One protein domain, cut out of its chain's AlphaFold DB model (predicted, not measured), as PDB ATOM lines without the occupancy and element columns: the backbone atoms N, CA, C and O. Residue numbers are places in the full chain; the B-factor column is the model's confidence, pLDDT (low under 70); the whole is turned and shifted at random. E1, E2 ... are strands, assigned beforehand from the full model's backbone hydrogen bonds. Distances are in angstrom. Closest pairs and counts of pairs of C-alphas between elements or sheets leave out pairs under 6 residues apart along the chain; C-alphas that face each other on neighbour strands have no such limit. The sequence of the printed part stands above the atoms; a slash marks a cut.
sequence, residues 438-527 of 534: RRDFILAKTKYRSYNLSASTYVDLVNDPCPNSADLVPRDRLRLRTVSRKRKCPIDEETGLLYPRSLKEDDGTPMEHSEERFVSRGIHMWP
ATOM      1  N   ARG A 438     -11.034  28.431  41.460       86.31
ATOM      2  CA  ARG A 438     -10.537  27.093  41.154       86.31
ATOM      3  C   ARG A 438     -11.417  26.058  41.824       86.31
ATOM      4  O   ARG A 438     -11.788  26.173  42.988       86.31
ATOM      5  N   ARG A 439     -11.719  24.996  41.085       86.50
ATOM      6  CA  ARG A 439     -12.485  23.860  41.600       86.50
ATOM      7  C   ARG A 439     -11.626  22.615  41.525       86.50
ATOM      8  O   ARG A 439     -11.847  21.751  40.678       86.50
ATOM      9  N   ASP A 440     -10.599  22.593  42.364       87.94
ATOM     10  CA  ASP A 440      -9.600  21.532  42.392       87.94
ATOM     11  C   ASP A 440     -10.083  20.307  43.159       87.94
ATOM     12  O   ASP A 440     -10.703  20.397  44.218       87.94
ATOM     13  N   PHE A 441      -9.725  19.139  42.636       91.56
ATOM     14  CA  PHE A 441      -9.921  17.864  43.306       91.56
ATOM     15  C   PHE A 441      -8.563  17.223  43.551       91.56
ATOM     16  O   PHE A 441      -7.674  17.255  42.701       91.56
ATOM     17  N   ILE A 442      -8.386  16.638  44.735       91.75
ATOM     18  CA  ILE A 442      -7.205  15.821  45.014       91.75
ATOM     19  C   ILE A 442      -7.262  14.530  44.204       91.75
ATOM     20  O   ILE A 442      -8.338  14.041  43.859       91.75
ATOM     21  N   LEU A 443      -6.097  13.923  43.992       91.31
ATOM     22  CA  LEU A 443      -5.953  12.719  43.182       91.31
ATOM     23  C   LEU A 443      -6.897  11.592  43.629       91.31
ATOM     24  O   LEU A 443      -7.583  10.997  42.810       91.31
ATOM     25  N   ALA A 444      -7.014  11.367  44.942       91.94
ATOM     26  CA  ALA A 444      -7.884  10.337  45.516       91.94
ATOM     27  C   ALA A 444      -9.385  10.540  45.210       91.94
ATOM     28  O   ALA A 444     -10.164   9.576  45.207       91.94
ATOM     29  N   LYS A 445      -9.799  11.788  44.948       93.75
ATOM     30  CA  LYS A 445     -11.170  12.148  44.563       93.75
ATOM     31  C   LYS A 445     -11.368  12.169  43.046       93.75
ATOM     32  O   LYS A 445     -12.512  12.119  42.616       93.75
ATOM     33  N   THR A 446     -10.313  12.158  42.238       94.81
ATOM     34  CA  THR A 446     -10.400  12.114  40.772       94.81
ATOM     35  C   THR A 446     -10.311  10.667  40.284       94.81
ATOM     36  O   THR A 446      -9.232  10.092  40.198       94.81
ATOM     37  N   LYS A 447     -11.460  10.056  39.979       93.50
ATOM     38  CA  LYS A 447     -11.579   8.639  39.584       93.50
ATOM     39  C   LYS A 447     -11.222   8.386  38.122       93.50
ATOM     40  O   LYS A 447     -10.809   7.285  37.773       93.50
ATOM     41  N   TYR A 448     -11.380   9.395  37.276       93.44
ATOM     42  CA  TYR A 448     -10.967   9.369  35.877       93.44
ATOM     43  C   TYR A 448     -10.516  10.765  35.463       93.44
ATOM     44  O   TYR A 448     -11.043  11.754  35.966       93.44
ATOM     45  N   ARG A 449      -9.555  10.831  34.545       93.62
ATOM     46  CA  ARG A 449      -9.037  12.065  33.955       93.62
ATOM     47  C   ARG A 449      -8.592  11.776  32.533       93.62
ATOM     48  O   ARG A 449      -7.999  10.734  32.272       93.62
ATOM     49  N   SER A 450      -8.916  12.676  31.622       94.25
ATOM     50  CA  SER A 450      -8.478  12.635  30.231       94.25
ATOM     51  C   SER A 450      -8.630  14.026  29.624       94.25
ATOM     52  O   SER A 450      -9.256  14.917  30.201       94.25
ATOM     53  N   TYR A 451      -8.110  14.195  28.417       95.88
ATOM     54  CA  TYR A 451      -8.350  15.370  27.596       95.88
ATOM     55  C   TYR A 451      -9.035  14.980  26.288       95.88
ATOM     56  O   TYR A 451      -8.640  14.015  25.629       95.88
ATOM     57  N   ASN A 452     -10.072  15.721  25.909       94.69
ATOM     58  CA  ASN A 452     -10.696  15.623  24.598       94.69
ATOM     59  C   ASN A 452     -10.050  16.661  23.665       94.69
ATOM     60  O   ASN A 452     -10.290  17.860  23.817       94.69
ATOM     61  N   LEU A 453      -9.242  16.192  22.706       92.88
ATOM     62  CA  LEU A 453      -8.553  17.038  21.719       92.88
ATOM     63  C   LEU A 453      -9.543  17.845  20.868       92.88
ATOM     64  O   LEU A 453      -9.449  19.068  20.792       92.88
ATOM     65  N   SER A 454     -10.540  17.157  20.308       90.75
ATOM     66  CA  SER A 454     -11.533  17.692  19.367       90.75
ATOM     67  C   SER A 454     -12.369  18.835  19.965       90.75
ATOM     68  O   SER A 454     -12.746  19.778  19.263       90.75
ATOM     69  N   ALA A 455     -12.630  18.772  21.276       93.06
ATOM     70  CA  ALA A 455     -13.354  19.785  22.044       93.06
ATOM     71  C   ALA A 455     -12.440  20.715  22.866       93.06
ATOM     72  O   ALA A 455     -12.948  21.579  23.575       93.06
ATOM     73  N   SER A 456     -11.112  20.540  22.828       95.12
ATOM     74  CA  SER A 456     -10.148  21.273  23.668       95.12
ATOM     75  C   SER A 456     -10.543  21.338  25.152       95.12
ATOM     76  O   SER A 456     -10.611  22.414  25.753       95.12
ATOM     77  N   THR A 457     -10.857  20.177  25.733       96.94
ATOM     78  CA  THR A 457     -11.541  20.087  27.030       96.94
ATOM     79  C   THR A 457     -10.923  19.039  27.956       96.94
ATOM     80  O   THR A 457     -10.784  17.876  27.577       96.94
ATOM     81  N   TYR A 458     -10.615  19.435  29.190       96.94
ATOM     82  CA  TYR A 458     -10.366  18.533  30.316       96.94
ATOM     83  C   TYR A 458     -11.644  17.782  30.666       96.94
ATOM     84  O   TYR A 458     -12.711  18.387  30.727       96.94
ATOM     85  N   VAL A 459     -11.533  16.488  30.939       95.75
ATOM     86  CA  VAL A 459     -12.656  15.652  31.359       95.75
ATOM     87  C   VAL A 459     -12.230  14.853  32.579       95.75
ATOM     88  O   VAL A 459     -11.437  13.918  32.457       95.75
ATOM     89  N   ASP A 460     -12.776  15.199  33.740       96.38
ATOM     90  CA  ASP A 460     -12.539  14.474  34.982       96.38
ATOM     91  C   ASP A 460     -13.842  13.853  35.504       96.38
ATOM     92  O   ASP A 460     -14.894  14.490  35.502       96.38
ATOM     93  N   LEU A 461     -13.768  12.618  36.002       95.19
ATOM     94  CA  LEU A 461     -14.804  12.042  36.858       95.19
ATOM     95  C   LEU A 461     -14.347  12.205  38.301       95.19
ATOM     96  O   LEU A 461     -13.376  11.573  38.720       95.19
ATOM     97  N   VAL A 462     -15.034  13.050  39.056       95.38
ATOM     98  CA  VAL A 462     -14.640  13.422  40.415       95.38
ATOM     99  C   VAL A 462     -15.687  12.987  41.424       95.38
ATOM    100  O   VAL A 462     -16.884  13.027  41.158       95.38
ATOM    101  N   ASN A 463     -15.236  12.571  42.600       93.62
ATOM    102  CA  ASN A 463     -16.081  12.421  43.767       93.62
ATOM    103  C   ASN A 463     -16.181  13.775  44.474       93.62
ATOM    104  O   ASN A 463     -15.213  14.244  45.081       93.62
ATOM    105  N   ASP A 464     -17.355  14.386  44.388       90.94
ATOM    106  CA  ASP A 464     -17.686  15.695  44.939       90.94
ATOM    107  C   ASP A 464     -18.845  15.565  45.942       90.94
ATOM    108  O   ASP A 464     -19.981  15.911  45.596       90.94
ATOM    109  N   PRO A 465     -18.606  15.012  47.154       86.25
ATOM    110  CA  PRO A 465     -19.644  14.807  48.163       86.25
ATOM    111  C   PRO A 465     -20.423  16.088  48.452       86.25
ATOM    112  O   PRO A 465     -19.848  17.176  48.496       86.25
ATOM    113  N   CYS A 466     -21.736  15.966  48.665       77.69
ATOM    114  CA  CYS A 466     -22.570  17.131  48.941       77.69
ATOM    115  C   CYS A 466     -22.161  17.771  50.281       77.69
ATOM    116  O   CYS A 466     -22.174  17.075  51.300       77.69
ATOM    117  N   PRO A 467     -21.844  19.079  50.316       66.81
ATOM    118  CA  PRO A 467     -21.421  19.745  51.546       66.81
ATOM    119  C   PRO A 467     -22.520  19.780  52.625       66.81
ATOM    120  O   PRO A 467     -22.197  19.823  53.805       66.81
ATOM    121  N   ASN A 468     -23.802  19.694  52.239       63.19
ATOM    122  CA  ASN A 468     -24.966  19.796  53.137       63.19
ATOM    123  C   ASN A 468     -25.601  18.438  53.495       63.19
ATOM    124  O   ASN A 468     -26.791  18.356  53.799       63.19
ATOM    125  N   SER A 469     -24.832  17.353  53.431       61.59
ATOM    126  CA  SER A 469     -25.274  16.051  53.928       61.59
ATOM    127  C   SER A 469     -25.464  16.114  55.449       61.59
ATOM    128  O   SER A 469     -24.487  16.252  56.177       61.59
ATOM    129  N   ALA A 470     -26.703  15.982  55.937       63.00
ATOM    130  CA  ALA A 470     -26.991  15.826  57.369       63.00
ATOM    131  C   ALA A 470     -26.470  14.489  57.944       63.00
ATOM    132  O   ALA A 470     -26.465  14.295  59.160       63.00
ATOM    133  N   ASP A 471     -26.025  13.572  57.078       67.94
ATOM    134  CA  ASP A 471     -25.404  12.311  57.474       67.94
ATOM    135  C   ASP A 471     -23.970  12.560  57.984       67.94
ATOM    136  O   ASP A 471     -23.186  13.260  57.342       67.94
ATOM    137  N   LEU A 472     -23.603  11.917  59.102       67.25
ATOM    138  CA  LEU A 472     -22.254  11.951  59.706       67.25
ATOM    139  C   LEU A 472     -21.140  11.470  58.755       67.25
ATOM    140  O   LEU A 472     -19.966  11.760  58.980       67.25
ATOM    141  N   VAL A 473     -21.505  10.728  57.705       71.00
ATOM    142  CA  VAL A 473     -20.605  10.246  56.655       71.00
ATOM    143  C   VAL A 473     -21.054  10.850  55.322       71.00
ATOM    144  O   VAL A 473     -22.145  10.517  54.851       71.00
ATOM    145  N   PRO A 474     -20.242  11.720  54.692       71.81
ATOM    146  CA  PRO A 474     -20.562  12.276  53.385       71.81
ATOM    147  C   PRO A 474     -20.724  11.157  52.357       71.81
ATOM    148  O   PRO A 474     -19.818  10.347  52.168       71.81
ATOM    149  N   ARG A 475     -21.874  11.112  51.681       79.81
ATOM    150  CA  ARG A 475     -22.088  10.153  50.594       79.81
ATOM    151  C   ARG A 475     -21.268  10.550  49.375       79.81
ATOM    152  O   ARG A 475     -21.253  11.720  48.983       79.81
ATOM    153  N   ASP A 476     -20.644   9.554  48.757       85.62
ATOM    154  CA  ASP A 476     -19.958   9.730  47.485       85.62
ATOM    155  C   ASP A 476     -20.942  10.220  46.419       85.62
ATOM    156  O   ASP A 476     -22.042   9.684  46.252       85.62
ATOM    157  N   ARG A 477     -20.531  11.251  45.682       89.38
ATOM    158  CA  ARG A 477     -21.297  11.821  44.574       89.38
ATOM    159  C   ARG A 477     -20.362  12.011  43.396       89.38
ATOM    160  O   ARG A 477     -19.578  12.957  43.357       89.38
ATOM    161  N   LEU A 478     -20.450  11.101  42.433       91.00
ATOM    162  CA  LEU A 478     -19.685  11.202  41.200       91.00
ATOM    163  C   LEU A 478     -20.247  12.314  40.315       91.00
ATOM    164  O   LEU A 478     -21.450  12.368  40.056       91.00
ATOM    165  N   ARG A 479     -19.364  13.189  39.842       92.62
ATOM    166  CA  ARG A 479     -19.679  14.267  38.907       92.62
ATOM    167  C   ARG A 479     -18.657  14.304  37.788       92.62
ATOM    168  O   ARG A 479     -17.468  14.075  37.999       92.62
ATOM    169  N   LEU A 480     -19.136  14.623  36.599       94.19
ATOM    170  CA  LEU A 480     -18.312  15.049  35.489       94.19
ATOM    171  C   LEU A 480     -17.873  16.490  35.741       94.19
ATOM    172  O   LEU A 480     -18.714  17.354  35.978       94.19
ATOM    173  N   ARG A 481     -16.575  16.743  35.661       95.50
ATOM    174  CA  ARG A 481     -15.979  18.074  35.671       95.50
ATOM    175  C   ARG A 481     -15.316  18.312  34.330       95.50
ATOM    176  O   ARG A 481     -14.498  17.497  33.901       95.50
ATOM    177  N   THR A 482     -15.636  19.428  33.689       96.50
ATOM    178  CA  THR A 482     -14.977  19.834  32.451       96.50
ATOM    179  C   THR A 482     -14.374  21.218  32.575       96.50
ATOM    180  O   THR A 482     -14.921  22.100  33.235       96.50
ATOM    181  N   VAL A 483     -13.216  21.394  31.948       96.31
ATOM    182  CA  VAL A 483     -12.551  22.692  31.812       96.31
ATOM    183  C   VAL A 483     -12.172  22.830  30.357       96.31
ATOM    184  O   VAL A 483     -11.388  22.037  29.835       96.31
ATOM    185  N   SER A 484     -12.793  23.771  29.667       96.19
ATOM    186  CA  SER A 484     -12.654  23.886  28.222       96.19
ATOM    187  C   SER A 484     -12.150  25.257  27.822       96.19
ATOM    188  O   SER A 484     -12.305  26.246  28.537       96.19
ATOM    189  N   ARG A 485     -11.546  25.310  26.641       95.38
ATOM    190  CA  ARG A 485     -11.158  26.557  25.994       95.38
ATOM    191  C   ARG A 485     -11.694  26.593  24.579       95.38
ATOM    192  O   ARG A 485     -11.979  25.559  23.979       95.38
ATOM    193  N   LYS A 486     -11.770  27.792  24.023       93.38
ATOM    194  CA  LYS A 486     -12.054  28.005  22.602       93.38
ATOM    195  C   LYS A 486     -11.070  28.992  22.008       93.38
ATOM    196  O   LYS A 486     -10.433  29.754  22.737       93.38
ATOM    197  N   ARG A 487     -10.969  28.990  20.682       91.81
ATOM    198  CA  ARG A 487     -10.223  30.012  19.952       91.81
ATOM    199  C   ARG A 487     -10.842  31.387  20.239       91.81
ATOM    200  O   ARG A 487     -12.063  31.544  20.213       91.81
ATOM    201  N   LYS A 488     -10.001  32.362  20.572       91.56
ATOM    202  CA  LYS A 488     -10.379  33.771  20.736       91.56
ATOM    203  C   LYS A 488     -10.461  34.427  19.354       91.56
ATOM    204  O   LYS A 488      -9.851  33.943  18.398       91.56
ATOM    205  N   CYS A 489     -11.190  35.540  19.263       87.62
ATOM    206  CA  CYS A 489     -11.141  36.435  18.108       87.62
ATOM    207  C   CYS A 489      -9.675  36.687  17.689       87.62
ATOM    208  O   CYS A 489      -8.845  36.948  18.562       87.62
ATOM    209  N   PRO A 490      -9.330  36.597  16.390       88.38
ATOM    210  CA  PRO A 490      -7.970  36.860  15.921       88.38
ATOM    211  C   PRO A 490      -7.608  38.354  15.941       88.38
ATOM    212  O   PRO A 490      -6.440  38.691  15.749       88.38
ATOM    213  N   ILE A 491      -8.602  39.226  16.138       90.88
ATOM    214  CA  ILE A 491      -8.430  40.665  16.313       90.88
ATOM    215  C   ILE A 491      -8.242  40.938  17.798       90.88
ATOM    216  O   ILE A 491      -9.037  40.507  18.633       90.88
ATOM    217  N   ASP A 492      -7.183  41.664  18.097       89.56
ATOM    218  CA  ASP A 492      -6.892  42.158  19.419       89.56
ATOM    219  C   ASP A 492      -7.797  43.347  19.746       89.56
ATOM    220  O   ASP A 492      -7.802  44.347  19.035       89.56
ATOM    221  N   GLU A 493      -8.600  43.226  20.800       86.75
ATOM    222  CA  GLU A 493      -9.632  44.213  21.145       86.75
ATOM    223  C   GLU A 493      -9.034  45.554  21.585       86.75
ATOM    224  O   GLU A 493      -9.650  46.596  21.377       86.75
ATOM    225  N   GLU A 494      -7.821  45.538  22.144       89.25
ATOM    226  CA  GLU A 494      -7.128  46.745  22.598       89.25
ATOM    227  C   GLU A 494      -6.556  47.550  21.428       89.25
ATOM    228  O   GLU A 494      -6.648  48.777  21.400       89.25
ATOM    229  N   THR A 495      -5.968  46.863  20.444       90.00
ATOM    230  CA  THR A 495      -5.277  47.509  19.318       90.00
ATOM    231  C   THR A 495      -6.121  47.586  18.045       90.00
ATOM    232  O   THR A 495      -5.813  48.371  17.149       90.00
ATOM    233  N   GLY A 496      -7.176  46.777  17.931       90.19
ATOM    234  CA  GLY A 496      -7.985  46.615  16.721       90.19
ATOM    235  C   GLY A 496      -7.262  45.897  15.573       90.19
ATOM    236  O   GLY A 496      -7.762  45.892  14.446       90.19
ATOM    237  N   LEU A 497      -6.087  45.308  15.824       92.44
ATOM    238  CA  LEU A 497      -5.234  44.669  14.818       92.44
ATOM    239  C   LEU A 497      -5.200  43.148  14.985       92.44
ATOM    240  O   LEU A 497      -5.573  42.606  16.019       92.44
ATOM    241  N   LEU A 498      -4.744  42.434  13.953       90.88
ATOM    242  CA  LEU A 498      -4.524  40.991  14.054       90.88
ATOM    243  C   LEU A 498      -3.352  40.684  14.988       90.88
ATOM    244  O   LEU A 498      -2.321  41.358  14.936       90.88
ATOM    245  N   TYR A 499      -3.476  39.612  15.773       89.81
ATOM    246  CA  TYR A 499      -2.360  39.132  16.582       89.81
ATOM    247  C   TYR A 499      -1.142  38.801  15.700       89.81
ATOM    248  O   TYR A 499      -1.273  38.070  14.710       89.81
ATOM    249  N   PRO A 500       0.060  39.301  16.045       88.38
ATOM    250  CA  PRO A 500       1.249  39.057  15.246       88.38
ATOM    251  C   PRO A 500       1.671  37.589  15.332       88.38
ATOM    252  O   PRO A 500       1.569  36.942  16.384       88.38
ATOM    253  N   ARG A 501       2.205  37.077  14.221       88.25
ATOM    254  CA  ARG A 501       2.862  35.769  14.192       88.25
ATOM    255  C   ARG A 501       4.180  35.838  14.948       88.25
ATOM    256  O   ARG A 501       4.957  36.774  14.784       88.25
ATOM    257  N   SER A 502       4.429  34.825  15.766       87.12
ATOM    258  CA  SER A 502       5.737  34.622  16.382       87.12
ATOM    259  C   SER A 502       6.726  34.113  15.341       87.12
ATOM    260  O   SER A 502       6.347  33.375  14.434       87.12
ATOM    261  N   LEU A 503       7.990  34.491  15.489       85.94
ATOM    262  CA  LEU A 503       9.085  33.987  14.666       85.94
ATOM    263  C   LEU A 503       9.795  32.855  15.413       85.94
ATOM    264  O   LEU A 503       9.876  32.885  16.643       85.94
ATOM    265  N   LYS A 504      10.290  31.859  14.680       79.50
ATOM    266  CA  LYS A 504      11.190  30.846  15.231       79.50
ATOM    267  C   LYS A 504      12.517  31.503  15.589       79.50
ATOM    268  O   LYS A 504      13.027  32.323  14.830       79.50
ATOM    269  N   GLU A 505      13.083  31.107  16.720       73.69
ATOM    270  CA  GLU A 505      14.344  31.674  17.209       73.69
ATOM    271  C   GLU A 505      15.548  31.267  16.346       73.69
ATOM    272  O   GLU A 505      16.498  32.036  16.234       73.69
ATOM    273  N   ASP A 506      15.495  30.099  15.696       70.94
ATOM    274  CA  ASP A 506      16.632  29.550  14.947       70.94
ATOM    275  C   ASP A 506      16.843  30.200  13.570       70.94
ATOM    276  O   ASP A 506      17.979  30.447  13.172       70.94
ATOM    277  N   ASP A 507      15.761  30.467  12.829       76.25
ATOM    278  CA  ASP A 507      15.810  30.919  11.429       76.25
ATOM    279  C   ASP A 507      14.974  32.185  11.153       76.25
ATOM    280  O   ASP A 507      14.927  32.667  10.020       76.25
ATOM    281  N   GLY A 508      14.296  32.733  12.169       78.75
ATOM    282  CA  GLY A 508      13.431  33.904  12.029       78.75
ATOM    283  C   GLY A 508      12.169  33.661  11.194       78.75
ATOM    284  O   GLY A 508      11.456  34.616  10.884       78.75
ATOM    285  N   THR A 509      11.860  32.416  10.815       85.38
ATOM    286  CA  THR A 509      10.675  32.115  10.003       85.38
ATOM    287  C   THR A 509       9.395  32.214  10.835       85.38
ATOM    288  O   THR A 509       9.398  31.875  12.022       85.38
ATOM    289  N   PRO A 510       8.264  32.661  10.254       84.06
ATOM    290  CA  PRO A 510       6.994  32.681  10.967       84.06
ATOM    291  C   PRO A 510       6.590  31.281  11.433       84.06
ATOM    292  O   PRO A 510       6.523  30.335  10.650       84.06
ATOM    293  N   MET A 511       6.278  31.163  12.719       86.31
ATOM    294  CA  MET A 511       5.701  29.959  13.294       86.31
ATOM    295  C   MET A 511       4.240  29.841  12.868       86.31
ATOM    296  O   MET A 511       3.435  30.747  13.108       86.31
ATOM    297  N   GLU A 512       3.894  28.709  12.270       87.75
ATOM    298  CA  GLU A 512       2.526  28.397  11.871       87.75
ATOM    299  C   GLU A 512       1.584  28.397  13.089       87.75
ATOM    300  O   GLU A 512       1.955  27.939  14.173       87.75
ATOM    301  N   HIS A 513       0.380  28.954  12.923       88.88
ATOM    302  CA  HIS A 513      -0.663  29.076  13.956       88.88
ATOM    303  C   HIS A 513      -0.275  29.868  15.219       88.88
ATOM    304  O   HIS A 513      -1.012  29.873  16.207       88.88
ATOM    305  N   SER A 514       0.863  30.562  15.226       90.50
ATOM    306  CA  SER A 514       1.330  31.320  16.394       90.50
ATOM    307  C   SER A 514       0.537  32.599  16.677       90.50
ATOM    308  O   SER A 514       0.633  33.153  17.775       90.50
ATOM    309  N   GLU A 515      -0.266  33.058  15.720       91.00
ATOM    310  CA  GLU A 515      -1.250  34.128  15.883       91.00
ATOM    311  C   GLU A 515      -2.462  33.694  16.719       91.00
ATOM    312  O   GLU A 515      -3.196  34.534  17.233       91.00
ATOM    313  N   GLU A 516      -2.690  32.388  16.883       92.06
ATOM    314  CA  GLU A 516      -3.877  31.893  17.567       92.06
ATOM    315  C   GLU A 516      -3.847  32.220  19.057       92.06
ATOM    316  O   GLU A 516      -2.835  32.078  19.754       92.06
ATOM    317  N   ARG A 517      -4.997  32.661  19.554       92.38
ATOM    318  CA  ARG A 517      -5.247  32.904  20.968       92.38
ATOM    319  C   ARG A 517      -6.417  32.050  21.404       92.38
ATOM    320  O   ARG A 517      -7.284  31.707  20.601       92.38
ATOM    321  N   PHE A 518      -6.426  31.709  22.679       93.69
ATOM    322  CA  PHE A 518      -7.478  30.915  23.288       93.69
ATOM    323  C   PHE A 518      -7.986  31.637  24.525       93.69
ATOM    324  O   PHE A 518      -7.249  32.402  25.139       93.69
ATOM    325  N   VAL A 519      -9.245  31.392  24.853       92.81
ATOM    326  CA  VAL A 519      -9.897  31.910  26.054       92.81
ATOM    327  C   VAL A 519     -10.590  30.761  26.773       92.81
ATOM    328  O   VAL A 519     -11.146  29.863  26.120       92.81
ATOM    329  N   SER A 520     -10.538  30.777  28.104       93.19
ATOM    330  CA  SER A 520     -11.268  29.818  28.929       93.19
ATOM    331  C   SER A 520     -12.782  29.932  28.710       93.19
ATOM    332  O   SER A 520     -13.333  31.012  28.498       93.19
ATOM    333  N   ARG A 521     -13.477  28.794  28.757       92.69
ATOM    334  CA  ARG A 521     -14.945  28.713  28.808       92.69
ATOM    335  C   ARG A 521     -15.454  28.416  30.223       92.69
ATOM    336  O   ARG A 521     -16.645  28.150  30.393       92.69
ATOM    337  N   GLY A 522     -14.567  28.465  31.216       91.50
ATOM    338  CA  GLY A 522     -14.867  28.175  32.612       91.50
ATOM    339  C   GLY A 522     -14.908  26.681  32.939       91.50
ATOM    340  O   GLY A 522     -14.649  25.817  32.098       91.50
ATOM    341  N   ILE A 523     -15.226  26.406  34.204       93.62
ATOM    342  CA  ILE A 523     -15.375  25.058  34.755       93.62
ATOM    343  C   ILE A 523     -16.860  24.709  34.767       93.62
ATOM    344  O   ILE A 523     -17.656  25.435  35.364       93.62
ATOM    345  N   HIS A 524     -17.222  23.574  34.179       94.38
ATOM    346  CA  HIS A 524     -18.591  23.061  34.204       94.38
ATOM    347  C   HIS A 524     -18.650  21.737  34.955       94.38
ATOM    348  O   HIS A 524     -17.714  20.939  34.921       94.38
ATOM    349  N   MET A 525     -19.753  21.516  35.667       93.06
ATOM    350  CA  MET A 525     -19.958  20.331  36.494       93.06
ATOM    351  C   MET A 525     -21.317  19.715  36.197       93.06
ATOM    352  O   MET A 525     -22.327  20.420  36.184       93.06
ATOM    353  N   TRP A 526     -21.357  18.396  36.050       92.56
ATOM    354  CA  TRP A 526     -22.592  17.657  35.822       92.56
ATOM    355  C   TRP A 526     -22.664  16.382  36.673       92.56
ATOM    356  O   TRP A 526     -21.672  15.662  36.755       92.56
ATOM    357  N   PRO A 527     -23.812  16.054  37.291       90.19
ATOM    358  CA  PRO A 527     -25.018  16.883  37.401       90.19
ATOM    359  C   PRO A 527     -24.749  18.199  38.160       90.19
ATOM    360  O   PRO A 527     -23.754  18.262  38.882       90.19
TER     361      PRO A 527
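What this domain is: This is residues 438 to 527 of the 534 residues of the protein "F-box domain protein" of Aspergillus sclerotialis (UniProt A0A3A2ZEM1). With little regular structure, this domain is one twisted sheet, E1 E2 E3 E4, a meander, each strand the antiparallel neighbour of the one before, with long loops beyond its two ends: residues 464 to 477 and 488 to 517. The printed part has 90 residues, no named helix and four strands, all strand by class, with 33 residues in named elements. It is an extended rod of 63 by 29 by 20 A, radius of gyration of the C-alphas 19.7 A.

How they stand to each other: E1, residues 446 to 452, and E2, residues 457 to 463, form an antiparallel hairpin at 169 degrees; N 450 and O 459 are 2.9 A apart, within hydrogen-bond range. E2 and E3, residues 478 to 487, form another at 164 degrees, with N 460 and O 481 at 2.9 A. E3 and E4, residues 518 to 526, form a third at 163 degrees, with N 482 and O 524 at 2.8 A. The edge strands E1 and E4 are apart.

Where its parts are: E1, 16.6 A long, begins at C-alpha 446 (-10.400, 12.114, 40.772). E2 measures 19.0 A, E3 29.9 A and E4 23.7 A, ending at C-alpha 526 (-22.592, 17.657, 35.822).

The domain as a whole: The farthest C-alphas, Ala 470 and Asp 507, are 64.6 A apart. The printed part has no cut; links E2 to E3 and E3 to E4 are long. Residues 467 to 472 have pLDDT under 70.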